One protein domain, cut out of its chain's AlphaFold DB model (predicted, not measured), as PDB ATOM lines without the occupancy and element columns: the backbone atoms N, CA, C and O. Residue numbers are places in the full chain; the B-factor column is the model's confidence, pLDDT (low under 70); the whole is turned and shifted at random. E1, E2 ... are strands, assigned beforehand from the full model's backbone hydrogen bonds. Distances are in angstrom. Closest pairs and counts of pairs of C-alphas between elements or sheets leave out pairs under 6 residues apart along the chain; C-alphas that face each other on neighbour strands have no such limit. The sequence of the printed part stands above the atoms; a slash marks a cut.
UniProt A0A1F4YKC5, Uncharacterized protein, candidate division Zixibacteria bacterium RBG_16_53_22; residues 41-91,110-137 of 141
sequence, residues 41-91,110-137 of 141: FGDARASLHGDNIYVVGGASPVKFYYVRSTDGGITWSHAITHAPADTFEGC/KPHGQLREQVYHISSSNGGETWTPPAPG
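AT A GLANCE: This is residues 41 to 91 and 110 to 137 of the 141 residues of an uncharacterized protein of candidate division Zixibacteria bacterium RBG_16_53_22 (UniProt A0A1F4YKC5). A twisted wall of four antiparallel strands, E1 to E4, forms the larger part, while E6 and the stretch folding back beside it, residues 125 to 137, make a separate arm over one face of that wall, with E6 apart from its four strands. The short strand E5 lies near the beginning of E3, just before the cut. The printed part has 79 residues with no named helix and six named strands in the order E1, E2, E3, E4, E5, E6; the class is all strand, though under half of the residues, 38 of 79, are in named elements. The sheet's order is E1 - E2 - E3 - E4. The whole is only just compact, close to loose, with a radius of gyration of the C-alphas of 13.6 A, and elongated, with spans of 42 by 26 by 18 A.

HOW THE PARTS SIT: E1, residues 41 to 49, and E2, residues 52 to 59, form a hairpin, antiparallel at 165 degrees; N 45 and O 56 are within hydrogen-bond range at 2.9 A. E2 and E3, residues 63 to 69, form the next hairpin, at 162 degrees, with N 59 and O 63 at 2.8 A. E3 and E4, residues 80 to 82, form a third, at 137 degrees, with N 66 and O 80 at 2.9 A. These four strands are a meander, each the antiparallel neighbour of the one before, with E1 and E4 as edge strands. From edge to edge the strands' lines turn by 72 degrees. E5, residues 88 to 91, pairs with no named strand; its closest C-alpha to E3 is that of Cys 91, 5.4 A from that of Lys 63. Residues 88 to 90 of E5 pair antiparallel with residues 110 to 111. E6, residues 118 to 124, also pairs with no named strand and is apart from E1, E2, E3, E4 and E5. Its residues 120 to 121 pair antiparallel with residues 135 to 136.

IN THESE COORDINATES: E1 begins at C-alpha 41, (-7.901, 6.155, 46.390), and is 25.1 A long. E2 measures 22.1 A and E3 20.5 A. E4 has three residues and E5 four. E6 is 20.4 A long and ends at C-alpha 124, (-17.902, 28.485, 45.883).

THE WHOLE: The C-alphas farthest apart, those of Ile 74 and Leu 115, are 42.4 A apart. Residues 92 to 109 are not printed; C-alphas 91 and 110 are 6.6 A apart across the cut. Of the links printed whole, E3 to E4 is short and the others are tight. The mean pLDDT of the printed part is 85.4; residues 41 to 42, 60 to 62, 81 to 85 and 136 to 137 are under 70.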
ATOM      1  N   PHE A  41      -8.077   6.840  47.666       61.44
ATOM      2  CA  PHE A  41      -7.901   6.155  46.390       61.44
ATOM      3  C   PHE A  41      -7.470   7.174  45.341       61.44
ATOM      4  O   PHE A  41      -8.326   7.838  44.773       61.44
ATOM      5  N   GLY A  42      -6.158   7.280  45.095       69.44
ATOM      6  CA  GLY A  42      -5.580   7.995  43.947       69.44
ATOM      7  C   GLY A  42      -6.045   9.446  43.736       69.44
ATOM      8  O   GLY A  42      -6.731  10.042  44.562       69.44
ATOM      9  N   ASP A  43      -5.625  10.034  42.616       78.69
ATOM     10  CA  ASP A  43      -6.179  11.273  42.045       78.69
ATOM     11  C   ASP A  43      -6.227  12.509  42.958       78.69
ATOM     12  O   ASP A  43      -7.097  13.363  42.801       78.69
ATOM     13  N   ALA A  44      -5.277  12.647  43.887       89.00
ATOM     14  CA  ALA A  44      -5.149  13.884  44.642       89.00
ATOM     15  C   ALA A  44      -4.859  15.061  43.688       89.00
ATOM     16  O   ALA A  44      -3.884  15.039  42.931       89.00
ATOM     17  N   ARG A  45      -5.703  16.092  43.726       94.38
ATOM     18  CA  ARG A  45      -5.549  17.346  42.975       94.38
ATOM     19  C   ARG A  45      -5.482  18.506  43.947       94.38
ATOM     20  O   ARG A  45      -6.154  18.489  44.976       94.38
ATOM     21  N   ALA A  46      -4.691  19.519  43.608       95.25
ATOM     22  CA  ALA A  46      -4.566  20.724  44.412       95.25
ATOM     23  C   ALA A  46      -4.669  21.988  43.553       95.25
ATOM     24  O   ALA A  46      -4.184  22.022  42.422       95.25
ATOM     25  N   SER A  47      -5.271  23.038  44.109       96.75
ATOM     26  CA  SER A  47      -5.351  24.367  43.501       96.75
ATOM     27  C   SER A  47      -5.099  25.455  44.537       96.75
ATOM     28  O   SER A  47      -5.251  25.235  45.738       96.75
ATOM     29  N   LEU A  48      -4.712  26.634  44.057       95.81
ATOM     30  CA  LEU A  48      -4.287  27.768  44.873       95.81
ATOM     31  C   LEU A  48      -5.084  29.020  44.499       95.81
ATOM     32  O   LEU A  48      -5.339  29.275  43.319       95.81
ATOM     33  N   HIS A  49      -5.431  29.827  45.499       94.81
ATOM     34  CA  HIS A  49      -5.955  31.179  45.307       94.81
ATOM     35  C   HIS A  49      -5.557  32.083  46.480       94.81
ATOM     36  O   HIS A  49      -6.157  32.017  47.554       94.81
ATOM     37  N   GLY A  50      -4.559  32.946  46.270       91.69
ATOM     38  CA  GLY A  50      -3.912  33.663  47.374       91.69
ATOM     39  C   GLY A  50      -3.215  32.674  48.312       91.69
ATOM     40  O   GLY A  50      -2.595  31.727  47.832       91.69
ATOM     41  N   ASP A  51      -3.386  32.855  49.621       93.31
ATOM     42  CA  ASP A  51      -2.849  31.946  50.649       93.31
ATOM     43  C   ASP A  51      -3.696  30.678  50.842       93.31
ATOM     44  O   ASP A  51      -3.340  29.791  51.623       93.31
ATOM     45  N   ASN A  52      -4.826  30.575  50.132       95.62
ATOM     46  CA  ASN A  52      -5.698  29.422  50.246       95.62
ATOM     47  C   ASN A  52      -5.200  28.272  49.371       95.62
ATOM     48  O   ASN A  52      -4.994  28.438  48.163       95.62
ATOM     49  N   ILE A  53      -5.113  27.091  49.974       96.69
ATOM     50  CA  ILE A  53      -4.820  25.829  49.295       96.69
ATOM     51  C   ILE A  53      -6.069  24.962  49.346       96.69
ATOM     52  O   ILE A  53      -6.661  24.789  50.406       96.69
ATOM     53  N   TYR A  54      -6.452  24.390  48.212       95.69
ATOM     54  CA  TYR A  54      -7.588  23.485  48.088       95.69
ATOM     55  C   TYR A  54      -7.089  22.136  47.611       95.69
ATOM     56  O   TYR A  54      -6.397  22.089  46.598       95.69
ATOM     57  N   VAL A  55      -7.446  21.058  48.304       94.44
ATOM     58  CA  VAL A  55      -7.061  19.693  47.927       94.44
ATOM     59  C   VAL A  55      -8.302  18.819  47.853       94.44
ATOM     60  O   VAL A  55      -9.146  18.842  48.751       94.44
ATOM     61  N   VAL A  56      -8.398  18.040  46.780       92.44
ATOM     62  CA  VAL A  56      -9.415  17.000  46.604       92.44
ATOM     63  C   VAL A  56      -8.768  15.668  46.275       92.44
ATOM     64  O   VAL A  56      -7.655  15.635  45.759       92.44
ATOM     65  N   GLY A  57      -9.469  14.573  46.542       89.62
ATOM     66  CA  GLY A  57      -9.025  13.237  46.153       89.62
ATOM     67  C   GLY A  57     -10.104  12.184  46.365       89.62
ATOM     68  O   GLY A  57     -11.125  12.446  47.006       89.62
ATOM     69  N   GLY A  58      -9.895  10.991  45.810       84.88
ATOM     70  CA  GLY A  58     -10.819   9.872  45.981       84.88
ATOM     71  C   GLY A  58     -10.805   9.332  47.412       84.88
ATOM     72  O   GLY A  58      -9.756   9.252  48.051       84.88
ATOM     73  N   ALA A  59     -11.969   8.931  47.918       78.62
ATOM     74  CA  ALA A  59     -12.151   8.343  49.241       78.62
ATOM     75  C   ALA A  59     -12.952   7.035  49.161       78.62
ATOM     76  O   ALA A  59     -14.019   6.963  48.550       78.62
ATOM     77  N   SER A  60     -12.455   5.998  49.837       69.75
ATOM     78  CA  SER A  60     -13.177   4.734  50.012       69.75
ATOM     79  C   SER A  60     -14.424   4.899  50.897       69.75
ATOM     80  O   SER A  60     -14.358   5.625  51.892       69.75
ATOM     81  N   PRO A  61     -15.546   4.203  50.626       61.59
ATOM     82  CA  PRO A  61     -15.747   3.260  49.524       61.59
ATOM     83  C   PRO A  61     -16.244   3.889  48.214       61.59
ATOM     84  O   PRO A  61     -16.133   3.234  47.186       61.59
ATOM     85  N   VAL A  62     -16.803   5.105  48.212       63.88
ATOM     86  CA  VAL A  62     -17.481   5.661  47.017       63.88
ATOM     87  C   VAL A  62     -17.586   7.196  47.045       63.88
ATOM     88  O   VAL A  62     -18.629   7.795  46.780       63.88
ATOM     89  N   LYS A  63     -16.537   7.865  47.494       76.38
ATOM     90  CA  LYS A  63     -16.597   9.279  47.852       76.38
ATOM     91  C   LYS A  63     -15.422  10.029  47.255       76.38
ATOM     92  O   LYS A  63     -14.455   9.435  46.791       76.38
ATOM     93  N   PHE A  64     -15.481  11.347  47.329       85.94
ATOM     94  CA  PHE A  64     -14.282  12.165  47.293       85.94
ATOM     95  C   PHE A  64     -14.240  13.043  48.536       85.94
ATOM     96  O   PHE A  64     -15.268  13.305  49.170       85.94
ATOM     97  N   TYR A  65     -13.043  13.470  48.906       86.94
ATOM     98  CA  TYR A  65     -12.847  14.434  49.972       86.94
ATOM     99  C   TYR A  65     -12.449  15.788  49.399       86.94
ATOM    100  O   TYR A  65     -11.893  15.889  48.306       86.94
ATOM    101  N   TYR A  66     -12.725  16.818  50.184       90.25
ATOM    102  CA  TYR A  66     -12.238  18.170  50.008       90.25
ATOM    103  C   TYR A  66     -11.691  18.672  51.345       90.25
ATOM    104  O   TYR A  66     -12.354  18.554  52.378       90.25
ATOM    105  N   VAL A  67     -10.497  19.251  51.314       92.19
ATOM    106  CA  VAL A  67      -9.888  19.977  52.432       92.19
ATOM    107  C   VAL A  67      -9.337  21.303  51.929       92.19
ATOM    108  O   VAL A  67      -8.927  21.421  50.769       92.19
ATOM    109  N   ARG A  68      -9.305  22.306  52.805       94.50
ATOM    110  CA  ARG A  68      -8.673  23.591  52.514       94.50
ATOM    111  C   ARG A  68      -7.747  24.041  53.627       94.50
ATOM    112  O   ARG A  68      -8.022  23.786  54.794       94.50
ATOM    113  N   SER A  69      -6.720  24.781  53.255       95.50
ATOM    114  CA  SER A  69      -5.963  25.647  54.150       95.50
ATOM    115  C   SER A  69      -6.229  27.097  53.762       95.50
ATOM    116  O   SER A  69      -6.427  27.389  52.583       95.50
ATOM    117  N   THR A  70      -6.253  27.991  54.747       96.00
ATOM    118  CA  THR A  70      -6.349  29.450  54.550       96.00
ATOM    119  C   THR A  70      -5.128  30.191  55.094       96.00
ATOM    120  O   THR A  70      -5.155  31.409  55.238       96.00
ATOM    121  N   ASP A  71      -4.084  29.453  55.464       94.75
ATOM    122  CA  ASP A  71      -2.870  29.949  56.112       94.75
ATOM    123  C   ASP A  71      -1.607  29.354  55.469       94.75
ATOM    124  O   ASP A  71      -0.610  29.090  56.139       94.75
ATOM    125  N   GLY A  72      -1.647  29.119  54.151       92.56
ATOM    126  CA  GLY A  72      -0.485  28.650  53.393       92.56
ATOM    127  C   GLY A  72      -0.065  27.210  53.700       92.56
ATOM    128  O   GLY A  72       1.091  26.851  53.492       92.56
ATOM    129  N   GLY A  73      -0.986  26.378  54.186       93.00
ATOM    130  CA  GLY A  73      -0.754  24.963  54.482       93.00
ATOM    131  C   GLY A  73      -0.321  24.672  55.919       93.00
ATOM    132  O   GLY A  73       0.031  23.524  56.199       93.00
ATOM    133  N   ILE A  74      -0.353  25.663  56.821       90.88
ATOM    134  CA  ILE A  74      -0.013  25.475  58.241       90.88
ATOM    135  C   ILE A  74      -1.119  24.684  58.950       90.88
ATOM    136  O   ILE A  74      -0.831  23.730  59.672       90.88
ATOM    137  N   THR A  75      -2.382  25.045  58.725       92.62
ATOM    138  CA  THR A  75      -3.552  24.322  59.226       92.62
ATOM    139  C   THR A  75      -4.518  23.974  58.100       92.62
ATOM    140  O   THR A  75      -4.550  24.602  57.040       92.62
ATOM    141  N   TRP A  76      -5.310  22.926  58.330       92.94
ATOM    142  CA  TRP A  76      -6.234  22.366  57.350       92.94
ATOM    143  C   TRP A  76      -7.622  22.200  57.961       92.94
ATOM    144  O   TRP A  76      -7.769  21.864  59.136       92.94
ATOM    145  N   SER A  77      -8.655  22.431  57.155       91.00
ATOM    146  CA  SER A  77     -10.036  22.164  57.537       91.00
ATOM    147  C   SER A  77     -10.272  20.667  57.733       91.00
ATOM    148  O   SER A  77      -9.587  19.833  57.141       91.00
ATOM    149  N   HIS A  78     -11.332  20.316  58.461       85.44
ATOM    150  CA  HIS A  78     -11.843  18.949  58.418       85.44
ATOM    151  C   HIS A  78     -12.196  18.547  56.980       85.44
ATOM    152  O   HIS A  78     -12.706  19.362  56.205       85.44
ATOM    153  N   ALA A  79     -11.931  17.284  56.644       80.44
ATOM    154  CA  ALA A  79     -12.277  16.720  55.350       80.44
ATOM    155  C   ALA A  79     -13.796  16.702  55.172       80.44
ATOM    156  O   ALA A  79     -14.518  16.001  55.883       80.44
ATOM    157  N   ILE A  80     -14.282  17.466  54.198       73.69
ATOM    158  CA  ILE A  80     -15.682  17.435  53.798       73.69
ATOM    159  C   ILE A  80     -15.808  16.390  52.704       73.69
ATOM    160  O   ILE A  80     -15.166  16.472  51.657       73.69
ATOM    161  N   THR A  81     -16.655  15.396  52.940       68.81
ATOM    162  CA  THR A  81     -17.076  14.491  51.878       68.81
ATOM    163  C   THR A  81     -18.194  15.154  51.089       68.81
ATOM    164  O   THR A  81     -19.316  15.282  51.582       68.81
ATOM    165  N   HIS A  82     -17.907  15.546  49.856       65.56
ATOM    166  CA  HIS A  82     -18.950  15.868  48.893       65.56
ATOM    167  C   HIS A  82     -19.361  14.571  48.180       65.56
ATOM    168  O   HIS A  82     -18.516  13.718  47.929       65.56
ATOM    169  N   ALA A  83     -20.663  14.428  47.901       64.38
ATOM    170  CA  ALA A  83     -21.382  13.191  47.550       64.38
ATOM    171  C   ALA A  83     -21.910  12.397  48.764       64.38
ATOM    172  O   ALA A  83     -21.278  11.446  49.240       64.38
ATOM    173  N   PRO A  84     -23.090  12.772  49.292       63.00
ATOM    174  CA  PRO A  84     -23.775  11.926  50.253       63.00
ATOM    175  C   PRO A  84     -24.189  10.611  49.564       63.00
ATOM    176  O   PRO A  84     -24.612  10.583  48.406       63.00
ATOM    177  N   ALA A  85     -23.971   9.495  50.263       66.12
ATOM    178  CA  ALA A  85     -24.117   8.140  49.715       66.12
ATOM    179  C   ALA A  85     -25.568   7.789  49.324       66.12
ATOM    180  O   ALA A  85     -25.814   6.823  48.606       66.12
ATOM    181  N   ASP A  86     -26.526   8.583  49.796       73.31
ATOM    182  CA  ASP A  86     -27.943   8.513  49.440       73.31
ATOM    183  C   ASP A  86     -28.242   9.039  48.026       73.31
ATOM    184  O   ASP A  86     -29.291   8.729  47.469       73.31
ATOM    185  N   THR A  87     -27.326   9.810  47.433       78.94
ATOM    186  CA  THR A  87     -27.540  10.497  46.153       78.94
ATOM    187  C   THR A  87     -26.806   9.811  45.002       78.94
ATOM    188  O   THR A  87     -27.336   9.720  43.892       78.94
ATOM    189  N   PHE A  88     -25.609   9.280  45.261       84.44
ATOM    190  CA  PHE A  88     -24.751   8.688  44.236       84.44
ATOM    191  C   PHE A  88     -24.334   7.256  44.589       84.44
ATOM    192  O   PHE A  88     -23.950   6.969  45.720       84.44
ATOM    193  N   GLU A  89     -24.354   6.378  43.587       85.19
ATOM    194  CA  GLU A  89     -23.772   5.029  43.614       85.19
ATOM    195  C   GLU A  89     -22.245   5.048  43.501       85.19
ATOM    196  O   GLU A  89     -21.594   4.073  43.866       85.19
ATOM    197  N   GLY A  90     -21.695   6.118  42.919       83.31
ATOM    198  CA  GLY A  90     -20.318   6.231  42.441       83.31
ATOM    199  C   GLY A  90     -19.875   7.686  42.403       83.31
ATOM    200  O   GLY A  90     -20.626   8.504  41.876       83.31
ATOM    201  N   CYS A  91     -18.685   8.013  42.910       86.75
ATOM    202  CA  CYS A  91     -18.000   9.282  42.644       86.75
ATOM    203  C   CYS A  91     -16.519   9.022  42.371       86.75
ATOM    204  O   CYS A  91     -15.884   8.262  43.103       86.75
ATOM    205  N   LYS A 110     -22.184   8.679  39.427       88.88
ATOM    206  CA  LYS A 110     -23.306   7.846  39.003       88.88
ATOM    207  C   LYS A 110     -24.466   8.038  39.979       88.88
ATOM    208  O   LYS A 110     -24.399   7.510  41.087       88.88
ATOM    209  N   PRO A 111     -25.510   8.805  39.634       87.69
ATOM    210  CA  PRO A 111     -26.686   8.935  40.492       87.69
ATOM    211  C   PRO A 111     -27.419   7.605  40.628       87.69
ATOM    212  O   PRO A 111     -27.448   6.820  39.676       87.69
ATOM    213  N   HIS A 112     -28.060   7.386  41.776       86.38
ATOM    214  CA  HIS A 112     -28.891   6.197  41.981       86.38
ATOM    215  C   HIS A 112     -29.954   6.059  40.890       86.38
ATOM    216  O   HIS A 112     -30.681   7.003  40.570       86.38
ATOM    217  N   GLY A 113     -30.032   4.863  40.305       86.81
ATOM    218  CA  GLY A 113     -31.012   4.536  39.266       86.81
ATOM    219  C   GLY A 113     -30.671   5.071  37.872       86.81
ATOM    220  O   GLY A 113     -31.477   4.923  36.953       86.81
ATOM    221  N   GLN A 114     -29.487   5.661  37.681       87.31
ATOM    222  CA  GLN A 114     -28.974   6.021  36.360       87.31
ATOM    223  C   GLN A 114     -27.992   4.969  35.846       87.31
ATOM    224  O   GLN A 114     -27.192   4.406  36.585       87.31
ATOM    225  N   LEU A 115     -28.018   4.719  34.535       85.69
ATOM    226  CA  LEU A 115     -27.139   3.721  33.912       85.69
ATOM    227  C   LEU A 115     -25.729   4.242  33.618       85.69
ATOM    228  O   LEU A 115     -24.830   3.444  33.363       85.69
ATOM    229  N   ARG A 116     -25.534   5.564  33.598       87.44
ATOM    230  CA  ARG A 116     -24.293   6.207  33.151       87.44
ATOM    231  C   ARG A 116     -23.810   7.226  34.170       87.44
ATOM    232  O   ARG A 116     -24.620   7.910  34.791       87.44
ATOM    233  N   GLU A 117     -22.494   7.339  34.278       88.94
ATOM    234  CA  GLU A 117     -21.853   8.448  34.974       88.94
ATOM    235  C   GLU A 117     -22.069   9.760  34.214       88.94
ATOM    236  O   GLU A 117     -22.161   9.790  32.983       88.94
ATOM    237  N   GLN A 118     -22.160  10.847  34.969       90.25
ATOM    238  CA  GLN A 118     -22.271  12.209  34.472       90.25
ATOM    239  C   GLN A 118     -21.220  13.073  35.160       90.25
ATOM    240  O   GLN A 118     -20.812  12.796  36.289       90.25
ATOM    241  N   VAL A 119     -20.798  14.139  34.484       90.81
ATOM    242  CA  VAL A 119     -19.945  15.156  35.098       90.81
ATOM    243  C   VAL A 119     -20.823  16.069  35.941       90.81
ATOM    244  O   VAL A 119     -21.812  16.616  35.447       90.81
ATOM    245  N   TYR A 120     -20.438  16.254  37.197       89.75
ATOM    246  CA  TYR A 120     -21.057  17.192  38.120       89.75
ATOM    247  C   TYR A 120     -20.124  18.355  38.406       89.75
ATOM    248  O   TYR A 120     -18.903  18.214  38.378       89.75
ATOM    249  N   HIS A 121     -20.721  19.510  38.686       91.75
ATOM    250  CA  HIS A 121     -20.006  20.734  39.026       91.75
ATOM    251  C   HIS A 121     -20.662  21.433  40.216       91.75
ATOM    252  O   HIS A 121     -21.888  21.553  40.280       91.75
ATOM    253  N   ILE A 122     -19.825  21.930  41.129       91.69
ATOM    254  CA  ILE A 122     -20.197  22.928  42.139       91.69
ATOM    255  C   ILE A 122     -19.160  24.037  42.183       91.69
ATOM    256  O   ILE A 122     -18.000  23.880  41.801       91.69
ATOM    257  N   SER A 123     -19.580  25.198  42.670       93.69
ATOM    258  CA  SER A 123     -18.685  26.332  42.853       93.69
ATOM    259  C   SER A 123     -18.920  27.032  44.177       93.69
ATOM    260  O   SER A 123     -20.027  27.020  44.708       93.69
ATOM    261  N   SER A 124     -17.873  27.668  44.681       94.56
ATOM    262  CA  SER A 124     -17.902  28.485  45.883       94.56
ATOM    263  C   SER A 124     -17.404  29.887  45.565       94.56
ATOM    264  O   SER A 124     -16.376  30.052  44.912       94.56
ATOM    265  N   SER A 125     -18.131  30.902  46.031       95.50
ATOM    266  CA  SER A 125     -17.724  32.315  45.971       95.50
ATOM    267  C   SER A 125     -17.210  32.854  47.308       95.50
ATOM    268  O   SER A 125     -16.889  34.033  47.394       95.50
ATOM    269  N   ASN A 126     -17.147  32.017  48.346       93.94
ATOM    270  CA  ASN A 126     -16.657  32.364  49.682       93.94
ATOM    271  C   ASN A 126     -15.482  31.466  50.086       93.94
ATOM    272  O   ASN A 126     -15.432  30.920  51.182       93.94
ATOM    273  N   GLY A 127     -14.546  31.266  49.154       92.06
ATOM    274  CA  GLY A 127     -13.298  30.553  49.429       92.06
ATOM    275  C   GLY A 127     -13.481  29.096  49.857       92.06
ATOM    276  O   GLY A 127     -12.637  28.584  50.591       92.06
ATOM    277  N   GLY A 128     -14.559  28.436  49.426       90.88
ATOM    278  CA  GLY A 128     -14.817  27.023  49.700       90.88
ATOM    279  C   GLY A 128     -15.475  26.731  51.051       90.88
ATOM    280  O   GLY A 128     -15.350  25.611  51.537       90.88
ATOM    281  N   GLU A 129     -16.143  27.714  51.667       89.31
ATOM    282  CA  GLU A 129     -16.961  27.517  52.881       89.31
ATOM    283  C   GLU A 129     -18.323  26.911  52.567       89.31
ATOM    284  O   GLU A 129     -18.801  26.022  53.264       89.31
ATOM    285  N   THR A 130     -18.944  27.393  51.493       90.69
ATOM    286  CA  THR A 130     -20.226  26.886  51.003       90.69
ATOM    287  C   THR A 130     -20.183  26.713  49.498       90.69
ATOM    288  O   THR A 130     -19.460  27.433  48.802       90.69
ATOM    289  N   TRP A 131     -20.998  25.793  48.994       90.62
ATOM    290  CA  TRP A 131     -21.020  25.405  47.592       90.62
ATOM    291  C   TRP A 131     -22.416  25.557  47.005       90.62
ATOM    292  O   TRP A 131     -23.419  25.385  47.698       90.62
ATOM    293  N   THR A 132     -22.485  25.848  45.710       90.38
ATOM    294  CA  THR A 132     -23.733  25.728  44.953       90.38
ATOM    295  C   THR A 132     -24.228  24.277  44.953       90.38
ATOM    296  O   THR A 132     -23.413  23.361  45.082       90.38
ATOM    297  N   PRO A 133     -25.533  24.030  44.747       85.81
ATOM    298  CA  PRO A 133     -26.027  22.681  44.492       85.81
ATOM    299  C   PRO A 133     -25.327  22.045  43.279       85.81
ATOM    300  O   PRO A 133     -24.988  22.773  42.337       85.81
ATOM    301  N   PRO A 134     -25.116  20.717  43.278       82.44
ATOM    302  CA  PRO A 134     -24.533  20.019  42.140       82.44
ATOM    303  C   PRO A 134     -25.464  20.118  40.934       82.44
ATOM    304  O   PRO A 134     -26.619  19.699  40.994       82.44
ATOM    305  N   ALA A 135     -24.958  20.666  39.832       71.12
ATOM    306  CA  ALA A 135     -25.661  20.656  38.557       71.12
ATOM    307  C   ALA A 135     -25.117  19.507  37.690       71.12
ATOM    308  O   ALA A 135     -23.891  19.397  37.561       71.12
ATOM    309  N   PRO A 136     -25.975  18.657  37.090       66.81
ATOM    310  CA  PRO A 136     -25.524  17.752  36.043       66.81
ATOM    311  C   PRO A 136     -25.021  18.593  34.867       66.81
ATOM    312  O   PRO A 136     -25.650  19.593  34.505       66.81
ATOM    313  N   GLY A 137     -23.876  18.212  34.298       57.44
ATOM    314  CA  GLY A 137     -23.288  18.875  33.140       57.44
ATOM    315  C   GLY A 137     -24.352  19.102  32.072       57.44
ATOM    316  O   GLY A 137     -24.988  18.156  31.609       57.44
TER     317      GLY A 137